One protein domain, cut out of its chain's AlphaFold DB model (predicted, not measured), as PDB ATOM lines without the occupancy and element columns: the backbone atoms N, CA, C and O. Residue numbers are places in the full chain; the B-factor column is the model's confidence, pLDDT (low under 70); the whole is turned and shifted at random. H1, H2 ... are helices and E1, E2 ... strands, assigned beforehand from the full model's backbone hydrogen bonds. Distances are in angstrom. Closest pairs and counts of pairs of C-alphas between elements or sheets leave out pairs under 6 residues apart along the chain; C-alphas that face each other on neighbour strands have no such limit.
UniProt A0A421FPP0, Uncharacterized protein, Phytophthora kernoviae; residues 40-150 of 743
ATOM      1  N   CYS A  40     182.536 171.429 132.042       56.25
ATOM      2  CA  CYS A  40     182.614 170.010 132.393       56.25
ATOM      3  C   CYS A  40     181.491 169.234 131.692       56.25
ATOM      4  O   CYS A  40     180.309 169.548 131.846       56.25
ATOM      5  N   GLY A  41     181.848 168.198 130.930       53.19
ATOM      6  CA  GLY A  41     180.878 167.248 130.385       53.19
ATOM      7  C   GLY A  41     180.482 166.214 131.438       53.19
ATOM      8  O   GLY A  41     181.358 165.666 132.107       53.19
ATOM      9  N   LEU A  42     179.187 165.894 131.552       51.22
ATOM     10  CA  LEU A  42     178.647 164.963 132.565       51.22
ATOM     11  C   LEU A  42     179.208 163.518 132.479       51.22
ATOM     12  O   LEU A  42     178.916 162.676 133.323       51.22
ATOM     13  N   SER A  43     179.998 163.219 131.445       48.56
ATOM     14  CA  SER A  43     180.680 161.945 131.196       48.56
ATOM     15  C   SER A  43     182.060 161.819 131.857       48.56
ATOM     16  O   SER A  43     182.608 160.715 131.901       48.56
ATOM     17  N   GLN A  44     182.656 162.915 132.343       50.16
ATOM     18  CA  GLN A  44     184.046 162.933 132.810       50.16
ATOM     19  C   GLN A  44     184.148 162.772 134.331       50.16
ATOM     20  O   GLN A  44     183.673 163.602 135.099       50.16
ATOM     21  N   SER A  45     184.851 161.732 134.785       45.97
ATOM     22  CA  SER A  45     185.077 161.422 136.208       45.97
ATOM     23  C   SER A  45     186.187 162.255 136.875       45.97
ATOM     24  O   SER A  45     186.717 161.864 137.916       45.97
ATOM     25  N   ILE A  46     186.576 163.384 136.274       48.03
ATOM     26  CA  ILE A  46     187.760 164.164 136.650       48.03
ATOM     27  C   ILE A  46     187.317 165.546 137.131       48.03
ATOM     28  O   ILE A  46     186.994 166.414 136.327       48.03
ATOM     29  N   ASN A  47     187.343 165.772 138.446       49.62
ATOM     30  CA  ASN A  47     187.159 167.111 138.998       49.62
ATOM     31  C   ASN A  47     188.473 167.904 138.882       49.62
ATOM     32  O   ASN A  47     189.361 167.775 139.721       49.62
ATOM     33  N   ASN A  48     188.585 168.704 137.821       48.00
ATOM     34  CA  ASN A  48     189.679 169.641 137.553       48.00
ATOM     35  C   ASN A  48     189.281 171.105 137.839       48.00
ATOM     36  O   ASN A  48     189.825 172.031 137.235       48.00
ATOM     37  N   LEU A  49     188.306 171.331 138.725       53.91
ATOM     38  CA  LEU A  49     187.774 172.656 139.029       53.91
ATOM     39  C   LEU A  49     188.683 173.401 140.026       53.91
ATOM     40  O   LEU A  49     188.448 173.406 141.235       53.91
ATOM     41  N   HIS A  50     189.741 174.024 139.506       54.00
ATOM     42  CA  HIS A  50     190.724 174.792 140.279       54.00
ATOM     43  C   HIS A  50     190.138 176.118 140.807       54.00
ATOM     44  O   HIS A  50     190.257 177.171 140.182       54.00
ATOM     45  N   LEU A  51     189.483 176.069 141.973       58.84
ATOM     46  CA  LEU A  51     188.873 177.237 142.618       58.84
ATOM     47  C   LEU A  51     189.866 177.977 143.533       58.84
ATOM     48  O   LEU A  51     190.259 177.455 144.580       58.84
ATOM     49  N   GLY A  52     190.204 179.221 143.176       53.94
ATOM     50  CA  GLY A  52     191.028 180.127 143.994       53.94
ATOM     51  C   GLY A  52     192.485 180.310 143.547       53.94
ATOM     52  O   GLY A  52     193.309 180.723 144.361       53.94
ATOM     53  N   ASP A  53     192.812 180.010 142.284       55.91
ATOM     54  CA  ASP A  53     194.101 180.381 141.677       55.91
ATOM     55  C   ASP A  53     194.218 181.908 141.430       55.91
ATOM     56  O   ASP A  53     193.342 182.696 141.793       55.91
ATOM     57  N   SER A  54     195.333 182.349 140.837       51.88
ATOM     58  CA  SER A  54     195.833 183.739 140.840       51.88
ATOM     59  C   SER A  54     194.912 184.846 140.300       51.88
ATOM     60  O   SER A  54     195.216 186.019 140.516       51.88
ATOM     61  N   THR A  55     193.801 184.520 139.635       53.62
ATOM     62  CA  THR A  55     192.765 185.488 139.231       53.62
ATOM     63  C   THR A  55     191.834 185.897 140.376       53.62
ATOM     64  O   THR A  55     191.218 186.954 140.297       53.62
ATOM     65  N   CYS A  56     191.738 185.111 141.456       61.88
ATOM     66  CA  CYS A  56     190.838 185.385 142.580       61.88
ATOM     67  C   CYS A  56     191.531 185.156 143.942       61.88
ATOM     68  O   CYS A  56     191.286 184.152 144.617       61.88
ATOM     69  N   PRO A  57     192.435 186.066 144.360       61.84
ATOM     70  CA  PRO A  57     193.264 185.880 145.547       61.84
ATOM     71  C   PRO A  57     192.456 185.995 146.848       61.84
ATOM     72  O   PRO A  57     192.149 187.091 147.321       61.84
ATOM     73  N   LEU A  58     192.173 184.853 147.480       67.69
ATOM     74  CA  LEU A  58     191.640 184.814 148.841       67.69
ATOM     75  C   LEU A  58     192.705 185.327 149.833       67.69
ATOM     76  O   LEU A  58     193.821 184.796 149.851       67.69
ATOM     77  N   PRO A  59     192.405 186.335 150.673       66.88
ATOM     78  CA  PRO A  59     193.376 186.869 151.619       66.88
ATOM     79  C   PRO A  59     193.738 185.832 152.686       66.88
ATOM     80  O   PRO A  59     192.878 185.119 153.205       66.88
ATOM     81  N   VAL A  60     195.024 185.783 153.040       69.38
ATOM     82  CA  VAL A  60     195.510 184.987 154.173       69.38
ATOM     83  C   VAL A  60     194.985 185.615 155.476       69.38
ATOM     84  O   VAL A  60     195.202 186.813 155.674       69.38
ATOM     85  N   PRO A  61     194.325 184.846 156.363       70.00
ATOM     86  CA  PRO A  61     193.896 185.292 157.688       70.00
ATOM     87  C   PRO A  61     195.027 185.922 158.495       70.00
ATOM     88  O   PRO A  61     196.164 185.446 158.448       70.00
ATOM     89  N   VAL A  62     194.716 186.958 159.276       67.88
ATOM     90  CA  VAL A  62     195.701 187.581 160.171       67.88
ATOM     91  C   VAL A  62     195.825 186.737 161.445       67.88
ATOM     92  O   VAL A  62     194.844 186.651 162.185       67.88
ATOM     93  N   PRO A  63     196.991 186.139 161.765       63.72
ATOM     94  CA  PRO A  63     197.126 185.320 162.968       63.72
ATOM     95  C   PRO A  63     196.852 186.135 164.239       63.72
ATOM     96  O   PRO A  63     197.511 187.142 164.493       63.72
ATOM     97  N   THR A  64     195.884 185.690 165.046       61.81
ATOM     98  CA  THR A  64     195.565 186.305 166.351       61.81
ATOM     99  C   THR A  64     196.342 185.701 167.519       61.81
ATOM    100  O   THR A  64     196.128 186.117 168.658       61.81
ATOM    101  N   ASP A  65     197.185 184.694 167.272       55.25
ATOM    102  CA  ASP A  65     198.211 184.322 168.246       55.25
ATOM    103  C   ASP A  65     199.498 185.107 167.974       55.25
ATOM    104  O   ASP A  65     199.761 185.559 166.859       55.25
ATOM    105  N   ASN A  66     200.255 185.347 169.034       47.72
ATOM    106  CA  ASN A  66     201.301 186.350 169.069       47.72
ATOM    107  C   ASN A  66     202.688 185.718 168.915       47.72
ATOM    108  O   ASN A  66     202.908 184.551 169.223       47.72
ATOM    109  N   TYR A  67     203.657 186.574 168.589       45.66
ATOM    110  CA  TYR A  67     205.097 186.295 168.566       45.66
ATOM    111  C   TYR A  67     205.671 185.595 167.321       45.66
ATOM    112  O   TYR A  67     205.045 184.811 166.620       45.66
ATOM    113  N   VAL A  68     206.923 185.953 167.027       45.41
ATOM    114  CA  VAL A  68     207.545 185.852 165.692       45.41
ATOM    115  C   VAL A  68     208.246 184.500 165.466       45.41
ATOM    116  O   VAL A  68     209.346 184.457 164.917       45.41
ATOM    117  N   ALA A  69     207.666 183.404 165.966       48.19
ATOM    118  CA  ALA A  69     208.366 182.118 166.095       48.19
ATOM    119  C   ALA A  69     207.580 180.864 165.666       48.19
ATOM    120  O   ALA A  69     208.223 179.848 165.408       48.19
ATOM    121  N   ASP A  70     206.246 180.911 165.564       51.75
ATOM    122  CA  ASP A  70     205.450 179.776 165.063       51.75
ATOM    123  C   ASP A  70     205.174 179.893 163.548       51.75
ATOM    124  O   ASP A  70     205.285 180.963 162.940       51.75
ATOM    125  N   LEU A  71     204.844 178.772 162.909       52.66
ATOM    126  CA  LEU A  71     204.896 178.537 161.463       52.66
ATOM    127  C   LEU A  71     203.681 179.098 160.692       52.66
ATOM    128  O   LEU A  71     203.207 178.489 159.735       52.66
ATOM    129  N   ARG A  72     203.202 180.290 161.082       56.28
ATOM    130  CA  ARG A  72     201.980 180.963 160.577       56.28
ATOM    131  C   ARG A  72     200.676 180.181 160.806       56.28
ATOM    132  O   ARG A  72     199.706 180.369 160.076       56.28
ATOM    133  N   THR A  73     200.652 179.336 161.827       61.50
ATOM    134  CA  THR A  73     199.459 178.637 162.308       61.50
ATOM    135  C   THR A  73     198.458 179.611 162.937       61.50
ATOM    136  O   THR A  73     198.814 180.538 163.665       61.50
ATOM    137  N   ASN A  74     197.178 179.409 162.642       68.25
ATOM    138  CA  ASN A  74     196.060 180.135 163.232       68.25
ATOM    139  C   ASN A  74     195.506 179.409 164.461       68.25
ATOM    140  O   ASN A  74     195.512 178.182 164.545       68.25
ATOM    141  N   LYS A  75     194.920 180.184 165.381       72.19
ATOM    142  CA  LYS A  75     194.382 179.714 166.669       72.19
ATOM    143  C   LYS A  75     193.365 178.566 166.554       72.19
ATOM    144  O   LYS A  75     193.204 177.802 167.503       72.19
ATOM    145  N   PHE A  76     192.688 178.456 165.412       77.50
ATOM    146  CA  PHE A  76     191.676 177.436 165.133       77.50
ATOM    147  C   PHE A  76     191.971 176.625 163.860       77.50
ATOM    148  O   PHE A  76     191.062 176.052 163.267       77.50
ATOM    149  N   ASP A  77     193.236 176.518 163.438       73.50
ATOM    150  CA  ASP A  77     193.602 175.690 162.276       73.50
ATOM    151  C   ASP A  77     193.238 174.197 162.440       73.50
ATOM    152  O   ASP A  77     193.088 173.477 161.452       73.50
ATOM    153  N   SER A  78     193.033 173.743 163.680       72.88
ATOM    154  CA  SER A  78     192.546 172.407 164.045       72.88
ATOM    155  C   SER A  78     191.024 172.303 164.266       72.88
ATOM    156  O   SER A  78     190.534 171.189 164.446       72.88
ATOM    157  N   ASP A  79     190.270 173.409 164.235       79.56
ATOM    158  CA  ASP A  79     188.809 173.437 164.428       79.56
ATOM    159  C   ASP A  79     188.101 174.209 163.291       79.56
ATOM    160  O   ASP A  79     187.912 175.429 163.377       79.56
ATOM    161  N   PRO A  80     187.635 173.515 162.232       71.06
ATOM    162  CA  PRO A  80     186.962 174.142 161.093       71.06
ATOM    163  C   PRO A  80     185.561 174.701 161.414       71.06
ATOM    164  O   PRO A  80     184.907 175.248 160.522       71.06
ATOM    165  N   SER A  81     185.058 174.572 162.651       77.75
ATOM    166  CA  SER A  81     183.803 175.216 163.057       77.75
ATOM    167  C   SER A  81     183.961 176.726 163.282       77.75
ATOM    168  O   SER A  81     183.009 177.481 163.047       77.75
ATOM    169  N   GLN A  82     185.158 177.168 163.682       80.88
ATOM    170  CA  GLN A  82     185.472 178.547 164.064       80.88
ATOM    171  C   GLN A  82     185.950 179.392 162.866       80.88
ATOM    172  O   GLN A  82     185.796 179.005 161.704       80.88
ATOM    173  N   ASN A  83     186.475 180.588 163.145       81.31
ATOM    174  CA  ASN A  83     187.236 181.402 162.195       81.31
ATOM    175  C   ASN A  83     188.738 181.267 162.545       81.31
ATOM    176  O   ASN A  83     189.048 181.265 163.736       81.31
ATOM    177  N   PRO A  84     189.668 181.209 161.575       80.56
ATOM    178  CA  PRO A  84     189.441 181.416 160.156       80.56
ATOM    179  C   PRO A  84     189.114 180.124 159.399       80.56
ATOM    180  O   PRO A  84     189.711 179.070 159.629       80.56
ATOM    181  N   ARG A  85     188.185 180.221 158.447       85.31
ATOM    182  CA  ARG A  85     187.712 179.084 157.646       85.31
ATOM    183  C   ARG A  85     187.408 179.460 156.201       85.31
ATOM    184  O   ARG A  85     187.181 180.627 155.885       85.31
ATOM    185  N   ILE A  86     187.324 178.440 155.357       83.50
ATOM    186  CA  ILE A  86     186.839 178.507 153.981       83.50
ATOM    187  C   ILE A  86     185.640 177.560 153.820       83.50
ATOM    188  O   ILE A  86     185.632 176.446 154.349       83.50
ATOM    189  N   GLU A  87     184.623 178.014 153.092       86.69
ATOM    190  CA  GLU A  87     183.484 177.216 152.623       86.69
ATOM    191  C   GLU A  87     183.180 177.561 151.154       86.69
ATOM    192  O   GLU A  87     183.266 178.723 150.761       86.69
ATOM    193  N   ILE A  88     182.835 176.561 150.338       84.94
ATOM    194  CA  ILE A  88     182.428 176.747 148.937       84.94
ATOM    195  C   ILE A  88     180.916 176.570 148.846       84.94
ATOM    196  O   ILE A  88     180.366 175.613 149.392       84.94
ATOM    197  N   LYS A  89     180.244 177.469 148.129       85.00
ATOM    198  CA  LYS A  89     178.827 177.373 147.768       85.00
ATOM    199  C   LYS A  89     178.693 177.238 146.260       85.00
ATOM    200  O   LYS A  89     179.440 177.863 145.511       85.00
ATOM    201  N   ALA A  90     177.722 176.438 145.839       82.12
ATOM    202  CA  ALA A  90     177.335 176.285 144.448       82.12
ATOM    203  C   ALA A  90     175.817 176.392 144.342       82.12
ATOM    204  O   ALA A  90     175.109 175.696 145.068       82.12
ATOM    205  N   LYS A  91     175.300 177.241 143.460       81.25
ATOM    206  CA  LYS A  91     173.861 177.431 143.258       81.25
ATOM    207  C   LYS A  91     173.534 177.199 141.792       81.25
ATOM    208  O   LYS A  91     174.055 177.904 140.937       81.25
ATOM    209  N   LEU A  92     172.658 176.236 141.514       71.44
ATOM    210  CA  LEU A  92     172.010 176.158 140.207       71.44
ATOM    211  C   LEU A  92     170.865 177.171 140.196       71.44
ATOM    212  O   LEU A  92     170.137 177.308 141.189       71.44
ATOM    213  N   GLU A  93     170.718 177.898 139.092       60.75
ATOM    214  CA  GLU A  93     169.592 178.807 138.896       60.75
ATOM    215  C   GLU A  93     168.262 178.045 139.092       60.75
ATOM    216  O   GLU A  93     168.126 176.882 138.704       60.75
ATOM    217  N   ASP A  94     167.332 178.654 139.831       52.84
ATOM    218  CA  ASP A  94     166.004 178.150 140.225       52.84
ATOM    219  C   ASP A  94     165.869 176.743 140.863       52.84
ATOM    220  O   ASP A  94     164.775 176.370 141.283       52.84
ATOM    221  N   THR A  95     166.951 175.975 141.045       57.88
ATOM    222  CA  THR A  95     166.911 174.610 141.630       57.88
ATOM    223  C   THR A  95     167.673 174.438 142.948       57.88
ATOM    224  O   THR A  95     167.588 173.376 143.569       57.88
ATOM    225  N   GLY A  96     168.326 175.492 143.445       63.16
ATOM    226  CA  GLY A  96     168.795 175.590 144.832       63.16
ATOM    227  C   GLY A  96     170.312 175.513 145.022       63.16
ATOM    228  O   GLY A  96     171.087 175.409 144.070       63.16
ATOM    229  N   SER A  97     170.734 175.598 146.287       74.19
ATOM    230  CA  SER A  97     172.143 175.749 146.672       74.19
ATOM    231  C   SER A  97     172.708 174.517 147.379       74.19
ATOM    232  O   SER A  97     172.138 174.025 148.352       74.19
ATOM    233  N   GLN A  98     173.887 174.085 146.940       77.56
ATOM    234  CA  GLN A  98     174.788 173.175 147.641       77.56
ATOM    235  C   GLN A  98     175.887 173.964 148.369       77.56
ATOM    236  O   GLN A  98     176.230 175.089 147.991       77.56
ATOM    237  N   GLN A  99     176.475 173.360 149.400       80.75
ATOM    238  CA  GLN A  99     177.588 173.932 150.155       80.75
ATOM    239  C   GLN A  99     178.530 172.817 150.637       80.75
ATOM    240  O   GLN A  99     178.066 171.758 151.057       80.75
ATOM    241  N   SER A 100     179.842 173.056 150.586       80.31
ATOM    242  CA  SER A 100     180.862 172.148 151.127       80.31
ATOM    243  C   SER A 100     180.844 172.110 152.658       80.31
ATOM    244  O   SER A 100     180.328 173.016 153.321       80.31
ATOM    245  N   SER A 101     181.525 171.132 153.259       82.62
ATOM    246  CA  SER A 101     181.972 171.279 154.642       82.62
ATOM    247  C   SER A 101     182.802 172.557 154.789       82.62
ATOM    248  O   SER A 101     183.523 172.969 153.873       82.62
ATOM    249  N   LYS A 102     182.737 173.168 155.971       85.56
ATOM    250  CA  LYS A 102     183.722 174.169 156.383       85.56
ATOM    251  C   LYS A 102     185.084 173.489 156.523       85.56
ATOM    252  O   LYS A 102     185.153 172.338 156.958       85.56
ATOM    253  N   SER A 103     186.149 174.195 156.170       84.88
ATOM    254  CA  SER A 103     187.534 173.766 156.371       84.88
ATOM    255  C   SER A 103     188.335 174.906 156.987       84.88
ATOM    256  O   SER A 103     188.065 176.070 156.692       84.88
ATOM    257  N   SER A 104     189.311 174.604 157.841       83.94
ATOM    258  CA  SER A 104     190.237 175.620 158.346       83.94
ATOM    259  C   SER A 104     191.170 176.093 157.231       83.94
ATOM    260  O   SER A 104     191.417 175.374 156.255       83.94
ATOM    261  N   TRP A 105     191.680 177.320 157.351       77.94
ATOM    262  CA  TRP A 105     192.425 177.944 156.258       77.94
ATOM    263  C   TRP A 105     193.676 177.144 155.859       77.94
ATOM    264  O   TRP A 105     193.886 176.917 154.669       77.94
ATOM    265  N   ILE A 106     194.452 176.627 156.824       76.44
ATOM    266  CA  ILE A 106     195.643 175.812 156.522       76.44
ATOM    267  C   ILE A 106     195.313 174.497 155.797       76.44
ATOM    268  O   ILE A 106     196.088 174.041 154.956       76.44
ATOM    269  N   ASN A 107     194.159 173.887 156.083       79.44
ATOM    270  CA  ASN A 107     193.750 172.636 155.444       79.44
ATOM    271  C   ASN A 107     193.297 172.883 154.001       79.44
ATOM    272  O   ASN A 107     193.695 172.139 153.108       79.44
ATOM    273  N   TYR A 108     192.552 173.967 153.747       78.69
ATOM    274  CA  TYR A 108     192.246 174.383 152.375       78.69
ATOM    275  C   TYR A 108     193.514 174.760 151.597       78.69
ATOM    276  O   TYR A 108     193.669 174.332 150.463       78.69
ATOM    277  N   ALA A 109     194.446 175.504 152.202       76.06
ATOM    278  CA  ALA A 109     195.680 175.932 151.539       76.06
ATOM    279  C   ALA A 109     196.606 174.762 151.148       76.06
ATOM    280  O   ALA A 109     197.280 174.836 150.123       76.06
ATOM    281  N   ASN A 110     196.630 173.679 151.934       79.19
ATOM    282  CA  ASN A 110     197.419 172.480 151.630       79.19
ATOM    283  C   ASN A 110     196.702 171.488 150.695       79.19
ATOM    284  O   ASN A 110     197.370 170.787 149.935       79.19
ATOM    285  N   ALA A 111     195.368 171.398 150.750       76.81
ATOM    286  CA  ALA A 111     194.574 170.454 149.957       76.81
ATOM    287  C   ALA A 111     193.201 171.035 149.532       76.81
ATOM    288  O   ALA A 111     192.159 170.591 150.028       76.81
ATOM    289  N   PRO A 112     193.151 171.994 148.580       74.19
ATOM    290  CA  PRO A 112     191.894 172.629 148.156       74.19
ATOM    291  C   PRO A 112     190.853 171.624 147.633       74.19
ATOM    292  O   PRO A 112     189.648 171.751 147.876       74.19
ATOM    293  N   SER A 113     191.335 170.582 146.950       73.00
ATOM    294  CA  SER A 113     190.529 169.549 146.299       73.00
ATOM    295  C   SER A 113     189.665 168.738 147.267       73.00
ATOM    296  O   SER A 113     188.582 168.297 146.881       73.00
ATOM    297  N   ASP A 114     190.067 168.588 148.535       79.44
ATOM    298  CA  ASP A 114     189.286 167.864 149.548       79.44
ATOM    299  C   ASP A 114     187.996 168.595 149.957       79.44
ATOM    300  O   ASP A 114     187.043 167.959 150.420       79.44
ATOM    301  N   VAL A 115     187.936 169.910 149.730       76.94
ATOM    302  CA  VAL A 115     186.742 170.744 149.936       76.94
ATOM    303  C   VAL A 115     185.978 170.925 148.622       76.94
ATOM    304  O   VAL A 115     184.758 170.763 148.590       76.94
ATOM    305  N   GLN A 116     186.689 171.176 147.515       77.12
ATOM    306  CA  GLN A 116     186.101 171.364 146.180       77.12
ATOM    307  C   GLN A 116     185.324 170.125 145.695       77.12
ATOM    308  O   GLN A 116     184.249 170.263 145.114       77.12
ATOM    309  N   LYS A 117     185.804 168.905 145.989       75.31
ATOM    310  CA  LYS A 117     185.152 167.638 145.590       75.31
ATOM    311  C   LYS A 117     183.827 167.322 146.296       75.31
ATOM    312  O   LYS A 117     183.247 166.272 146.042       75.31
ATOM    313  N   GLN A 118     183.378 168.174 147.217       80.69
ATOM    314  CA  GLN A 118     182.128 167.979 147.959       80.69
ATOM    315  C   GLN A 118     180.912 168.593 147.248       80.69
ATOM    316  O   GLN A 118     179.774 168.256 147.574       80.69
ATOM    317  N   ILE A 119     181.144 169.468 146.263       79.12
ATOM    318  CA  ILE A 119     180.105 169.994 145.375       79.12
ATOM    319  C   ILE A 119     179.802 168.942 144.300       79.12
ATOM    320  O   ILE A 119     180.709 168.471 143.617       79.12
ATOM    321  N   ASN A 120     178.531 168.563 144.154       75.38
ATOM    322  CA  ASN A 120     178.089 167.463 143.297       75.38
ATOM    323  C   ASN A 120     177.153 167.966 142.189       75.38
ATOM    324  O   ASN A 120     175.947 168.110 142.391       75.38
ATOM    325  N   PHE A 121     177.706 168.197 141.000       73.25
ATOM    326  CA  PHE A 121     176.959 168.626 139.816       73.25
ATOM    327  C   PHE A 121     176.141 167.465 139.228       73.25
ATOM    328  O   PHE A 121     176.623 166.688 138.408       73.25
ATOM    329  N   ASN A 122     174.903 167.317 139.698       67.88
ATOM    330  CA  ASN A 122     174.005 166.204 139.376       67.88
ATOM    331  C   ASN A 122     172.966 166.518 138.280       67.88
ATOM    332  O   ASN A 122     172.178 165.641 137.928       67.88
ATOM    333  N   ILE A 123     172.947 167.748 137.757       67.44
ATOM    334  CA  ILE A 123     172.054 168.218 136.688       67.44
ATOM    335  C   ILE A 123     172.891 169.106 135.739       67.44
ATOM    336  O   ILE A 123     173.681 169.913 136.227       67.44
ATOM    337  N   PRO A 124     172.773 168.987 134.404       70.62
ATOM    338  CA  PRO A 124     173.338 169.966 133.469       70.62
ATOM    339  C   PRO A 124     172.757 171.380 133.659       70.62
ATOM    340  O   PRO A 124     171.584 171.525 133.993       70.62
ATOM    341  N   GLY A 125     173.562 172.418 133.422       70.00
ATOM    342  CA  GLY A 125     173.196 173.824 133.637       70.00
ATOM    343  C   GLY A 125     174.389 174.717 134.006       70.00
ATOM    344  O   GLY A 125     175.533 174.257 134.035       70.00
ATOM    345  N   VAL A 126     174.137 176.000 134.289       74.38
ATOM    346  CA  VAL A 126     175.147 176.932 134.828       74.38
ATOM    347  C   VAL A 126     174.992 177.020 136.341       74.38
ATOM    348  O   VAL A 126     173.915 177.336 136.838       74.38
ATOM    349  N   TYR A 127     176.073 176.759 137.071       77.56
ATOM    350  CA  TYR A 127     176.114 176.908 138.522       77.56
ATOM    351  C   TYR A 127     176.905 178.167 138.885       77.56
ATOM    352  O   TYR A 127     178.083 178.263 138.530       77.56
ATOM    353  N   ASP A 128     176.289 179.082 139.636       79.12
ATOM    354  CA  ASP A 128     176.992 180.147 140.357       79.12
ATOM    355  C   ASP A 128     177.896 179.491 141.410       79.12
ATOM    356  O   ASP A 128     177.433 178.646 142.184       79.12
ATOM    357  N   LEU A 129     179.169 179.874 141.473       79.94
ATOM    358  CA  LEU A 129     180.140 179.379 142.448       79.94
ATOM    359  C   LEU A 129     180.663 180.533 143.296       79.94
ATOM    360  O   LEU A 129     181.066 181.560 142.763       79.94
ATOM    361  N   SER A 130     180.709 180.333 144.611       81.62
ATOM    362  CA  SER A 130     181.198 181.327 145.565       81.62
ATOM    363  C   SER A 130     182.108 180.671 146.597       81.62
ATOM    364  O   SER A 130     181.669 179.798 147.353       81.62
ATOM    365  N   ILE A 131     183.382 181.070 146.637       83.31
ATOM    366  CA  ILE A 131     184.303 180.701 147.716       83.31
ATOM    367  C   ILE A 131     184.243 181.794 148.780       83.31
ATOM    368  O   ILE A 131     184.543 182.956 148.502       83.31
ATOM    369  N   LEU A 132     183.884 181.422 150.007       84.50
ATOM    370  CA  LEU A 132     183.776 182.341 151.132       84.50
ATOM    371  C   LEU A 132     184.901 182.065 152.133       84.50
ATOM    372  O   LEU A 132     184.908 181.029 152.800       84.50
ATOM    373  N   ALA A 133     185.844 183.000 152.245       83.75
ATOM    374  CA  ALA A 133     186.926 182.968 153.223       83.75
ATOM    375  C   ALA A 133     186.598 183.916 154.383       83.75
ATOM    376  O   ALA A 133     186.613 185.138 154.226       83.75
ATOM    377  N   THR A 134     186.296 183.360 155.555       84.94
ATOM    378  CA  THR A 134     185.993 184.125 156.770       84.94
ATOM    379  C   THR A 134     187.205 184.123 157.698       84.94
ATOM    380  O   THR A 134     187.612 183.069 158.180       84.94
ATOM    381  N   ASP A 135     187.746 185.310 157.967       79.75
ATOM    382  CA  ASP A 135     188.759 185.604 158.985       79.75
ATOM    383  C   ASP A 135     188.082 185.917 160.344       79.75
ATOM    384  O   ASP A 135     186.853 185.916 160.442       79.75
ATOM    385  N   TYR A 136     188.833 186.191 161.415       80.62
ATOM    386  CA  TYR A 136     188.270 186.451 162.754       80.62
ATOM    387  C   TYR A 136     187.210 187.570 162.763       80.62
ATOM    388  O   TYR A 136     186.159 187.400 163.377       80.62
ATOM    389  N   GLU A 137     187.455 188.672 162.041       77.62
ATOM    390  CA  GLU A 137     186.589 189.870 162.010       77.62
ATOM    391  C   GLU A 137     186.120 190.275 160.598       77.62
ATOM    392  O   GLU A 137     185.358 191.229 160.440       77.62
ATOM    393  N   ARG A 138     186.598 189.598 159.549       78.62
ATOM    394  CA  ARG A 138     186.385 189.982 158.142       78.62
ATOM    395  C   ARG A 138     185.999 188.778 157.294       78.62
ATOM    396  O   ARG A 138     186.198 187.634 157.683       78.62
ATOM    397  N   THR A 139     185.419 189.020 156.127       81.75
ATOM    398  CA  THR A 139     185.126 187.973 155.142       81.75
ATOM    399  C   THR A 139     185.460 188.492 153.753       81.75
ATOM    400  O   THR A 139     185.162 189.641 153.436       81.75
ATOM    401  N   ALA A 140     186.087 187.641 152.948       78.62
ATOM    402  CA  ALA A 140     186.291 187.835 151.525       78.62
ATOM    403  C   ALA A 140     185.464 186.799 150.760       78.62
ATOM    404  O   ALA A 140     185.327 185.652 151.196       78.62
ATOM    405  N   GLN A 141     184.920 187.217 149.624       80.75
ATOM    406  CA  GLN A 141     184.099 186.394 148.748       80.75
ATOM    407  C   GLN A 141     184.718 186.400 147.350       80.75
ATOM    408  O   GLN A 141     185.237 187.423 146.902       80.75
ATOM    409  N   CYS A 142     184.715 185.241 146.704       76.00
ATOM    410  CA  CYS A 142     185.352 184.993 145.420       76.00
ATOM    411  C   CYS A 142     184.343 184.274 144.524       76.00
ATOM    412  O   CYS A 142     184.101 183.076 144.698       76.00
ATOM    413  N   ASP A 143     183.722 185.033 143.622       75.69
ATOM    414  CA  ASP A 143     182.574 184.590 142.832       75.69
ATOM    415  C   ASP A 143     182.939 184.303 141.370       75.69
ATOM    416  O   ASP A 143     183.769 184.977 140.754       75.69
ATOM    417  N   GLY A 144     182.259 183.310 140.811       74.06
ATOM    418  CA  GLY A 144     182.347 182.897 139.420       74.06
ATOM    419  C   GLY A 144     181.316 181.813 139.138       74.06
ATOM    420  O   GLY A 144     180.228 181.820 139.710       74.06
ATOM    421  N   CYS A 145     181.632 180.871 138.254       73.75
ATOM    422  CA  CYS A 145     180.678 179.845 137.836       73.75
ATOM    423  C   CYS A 145     181.358 178.583 137.284       73.75
ATOM    424  O   CYS A 145     182.581 178.528 137.120       73.75
ATOM    425  N   VAL A 146     180.543 177.579 136.953       74.38
ATOM    426  CA  VAL A 146     180.901 176.460 136.066       74.38
ATOM    427  C   VAL A 146     179.710 176.096 135.173       74.38
ATOM    428  O   VAL A 146     178.559 176.171 135.607       74.38
ATOM    429  N   ALA A 147     179.977 175.706 133.924       71.12
ATOM    430  CA  ALA A 147     178.957 175.213 132.996       71.12
ATOM    431  C   ALA A 147     179.042 173.683 132.858       71.12
ATOM    432  O   ALA A 147     180.073 173.138 132.455       71.12
ATOM    433  N   ILE A 148     177.945 172.999 133.184       71.62
ATOM    434  CA  ILE A 148     177.821 171.539 133.195       71.62
ATOM    435  C   ILE A 148     176.981 171.112 131.990       71.62
ATOM    436  O   ILE A 148     175.827 171.522 131.868       71.62
ATOM    437  N   ARG A 149     177.558 170.309 131.091       68.38
ATOM    438  CA  ARG A 149     176.968 169.997 129.778       68.38
ATOM    439  C   ARG A 149     176.338 168.613 129.688       68.38
ATOM    440  O   ARG A 149     176.943 167.619 130.099       68.38
ATOM    441  N   ASP A 150     175.167 168.550 129.055       67.62
ATOM    442  CA  ASP A 150     174.536 167.298 128.636       67.62
ATOM    443  C   ASP A 150     175.188 166.759 127.350       67.62
ATOM    444  O   ASP A 150     175.080 167.360 126.279       67.62
TER     445      ASP A 150
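Overview. This is residues 40 to 150 of the 743 residues of an uncharacterized protein of Phytophthora kernoviae (UniProt A0A421FPP0). With little regular structure, a long unnamed stretch, residues 40 to 84, precedes a twisted sheet of four strands that two short helices only graze. The 111 printed residues include, in order, E1, E2, H1, H2, E3 and E4; the sheet, E2-E1-E3-E4, is antiparallel. The class is mixed, with 43 residues in named elements. The rod, 54 by 26 by 25 A, is only just compact, close to loose, with a radius of gyration of the C-alphas of 15.4 A.

Arrangement. E1, residues 85 to 92, and E2, residues 96 to 99, form a hairpin; N 90 and O 98 are 2.9 A apart. H1, residues 105 to 110, has every O i to N i+4 pair within hydrogen-bond range; H2, residues 113 to 116, is too short for one. E3, residues 125 to 134, is antiparallel to E1, with N 89 and O 130 2.8 A apart. E2, H1, H2 and E3 make a split strand-helix-strand unit, two strands running the same way with E1 between, its crossover right-handed. E3 and E4, residues 139 to 149, form a hairpin; N 129 and O 144 are 2.8 A apart.

Along the chain. E1 begins at C-alpha 85 (187.712, 179.084, 157.646) and spans 23.6 A. E3 spans 28.4 A. E4 spans 32.1 A, ending at C-alpha 149 (176.968, 169.997, 129.778).

Size, cuts and confidence. The printed part has no cut. The C-alphas farthest apart, of Tyr 67 and Asp 150, are 53.8 A apart. Confidence is under 70 at 42 residues, among them 40 to 60.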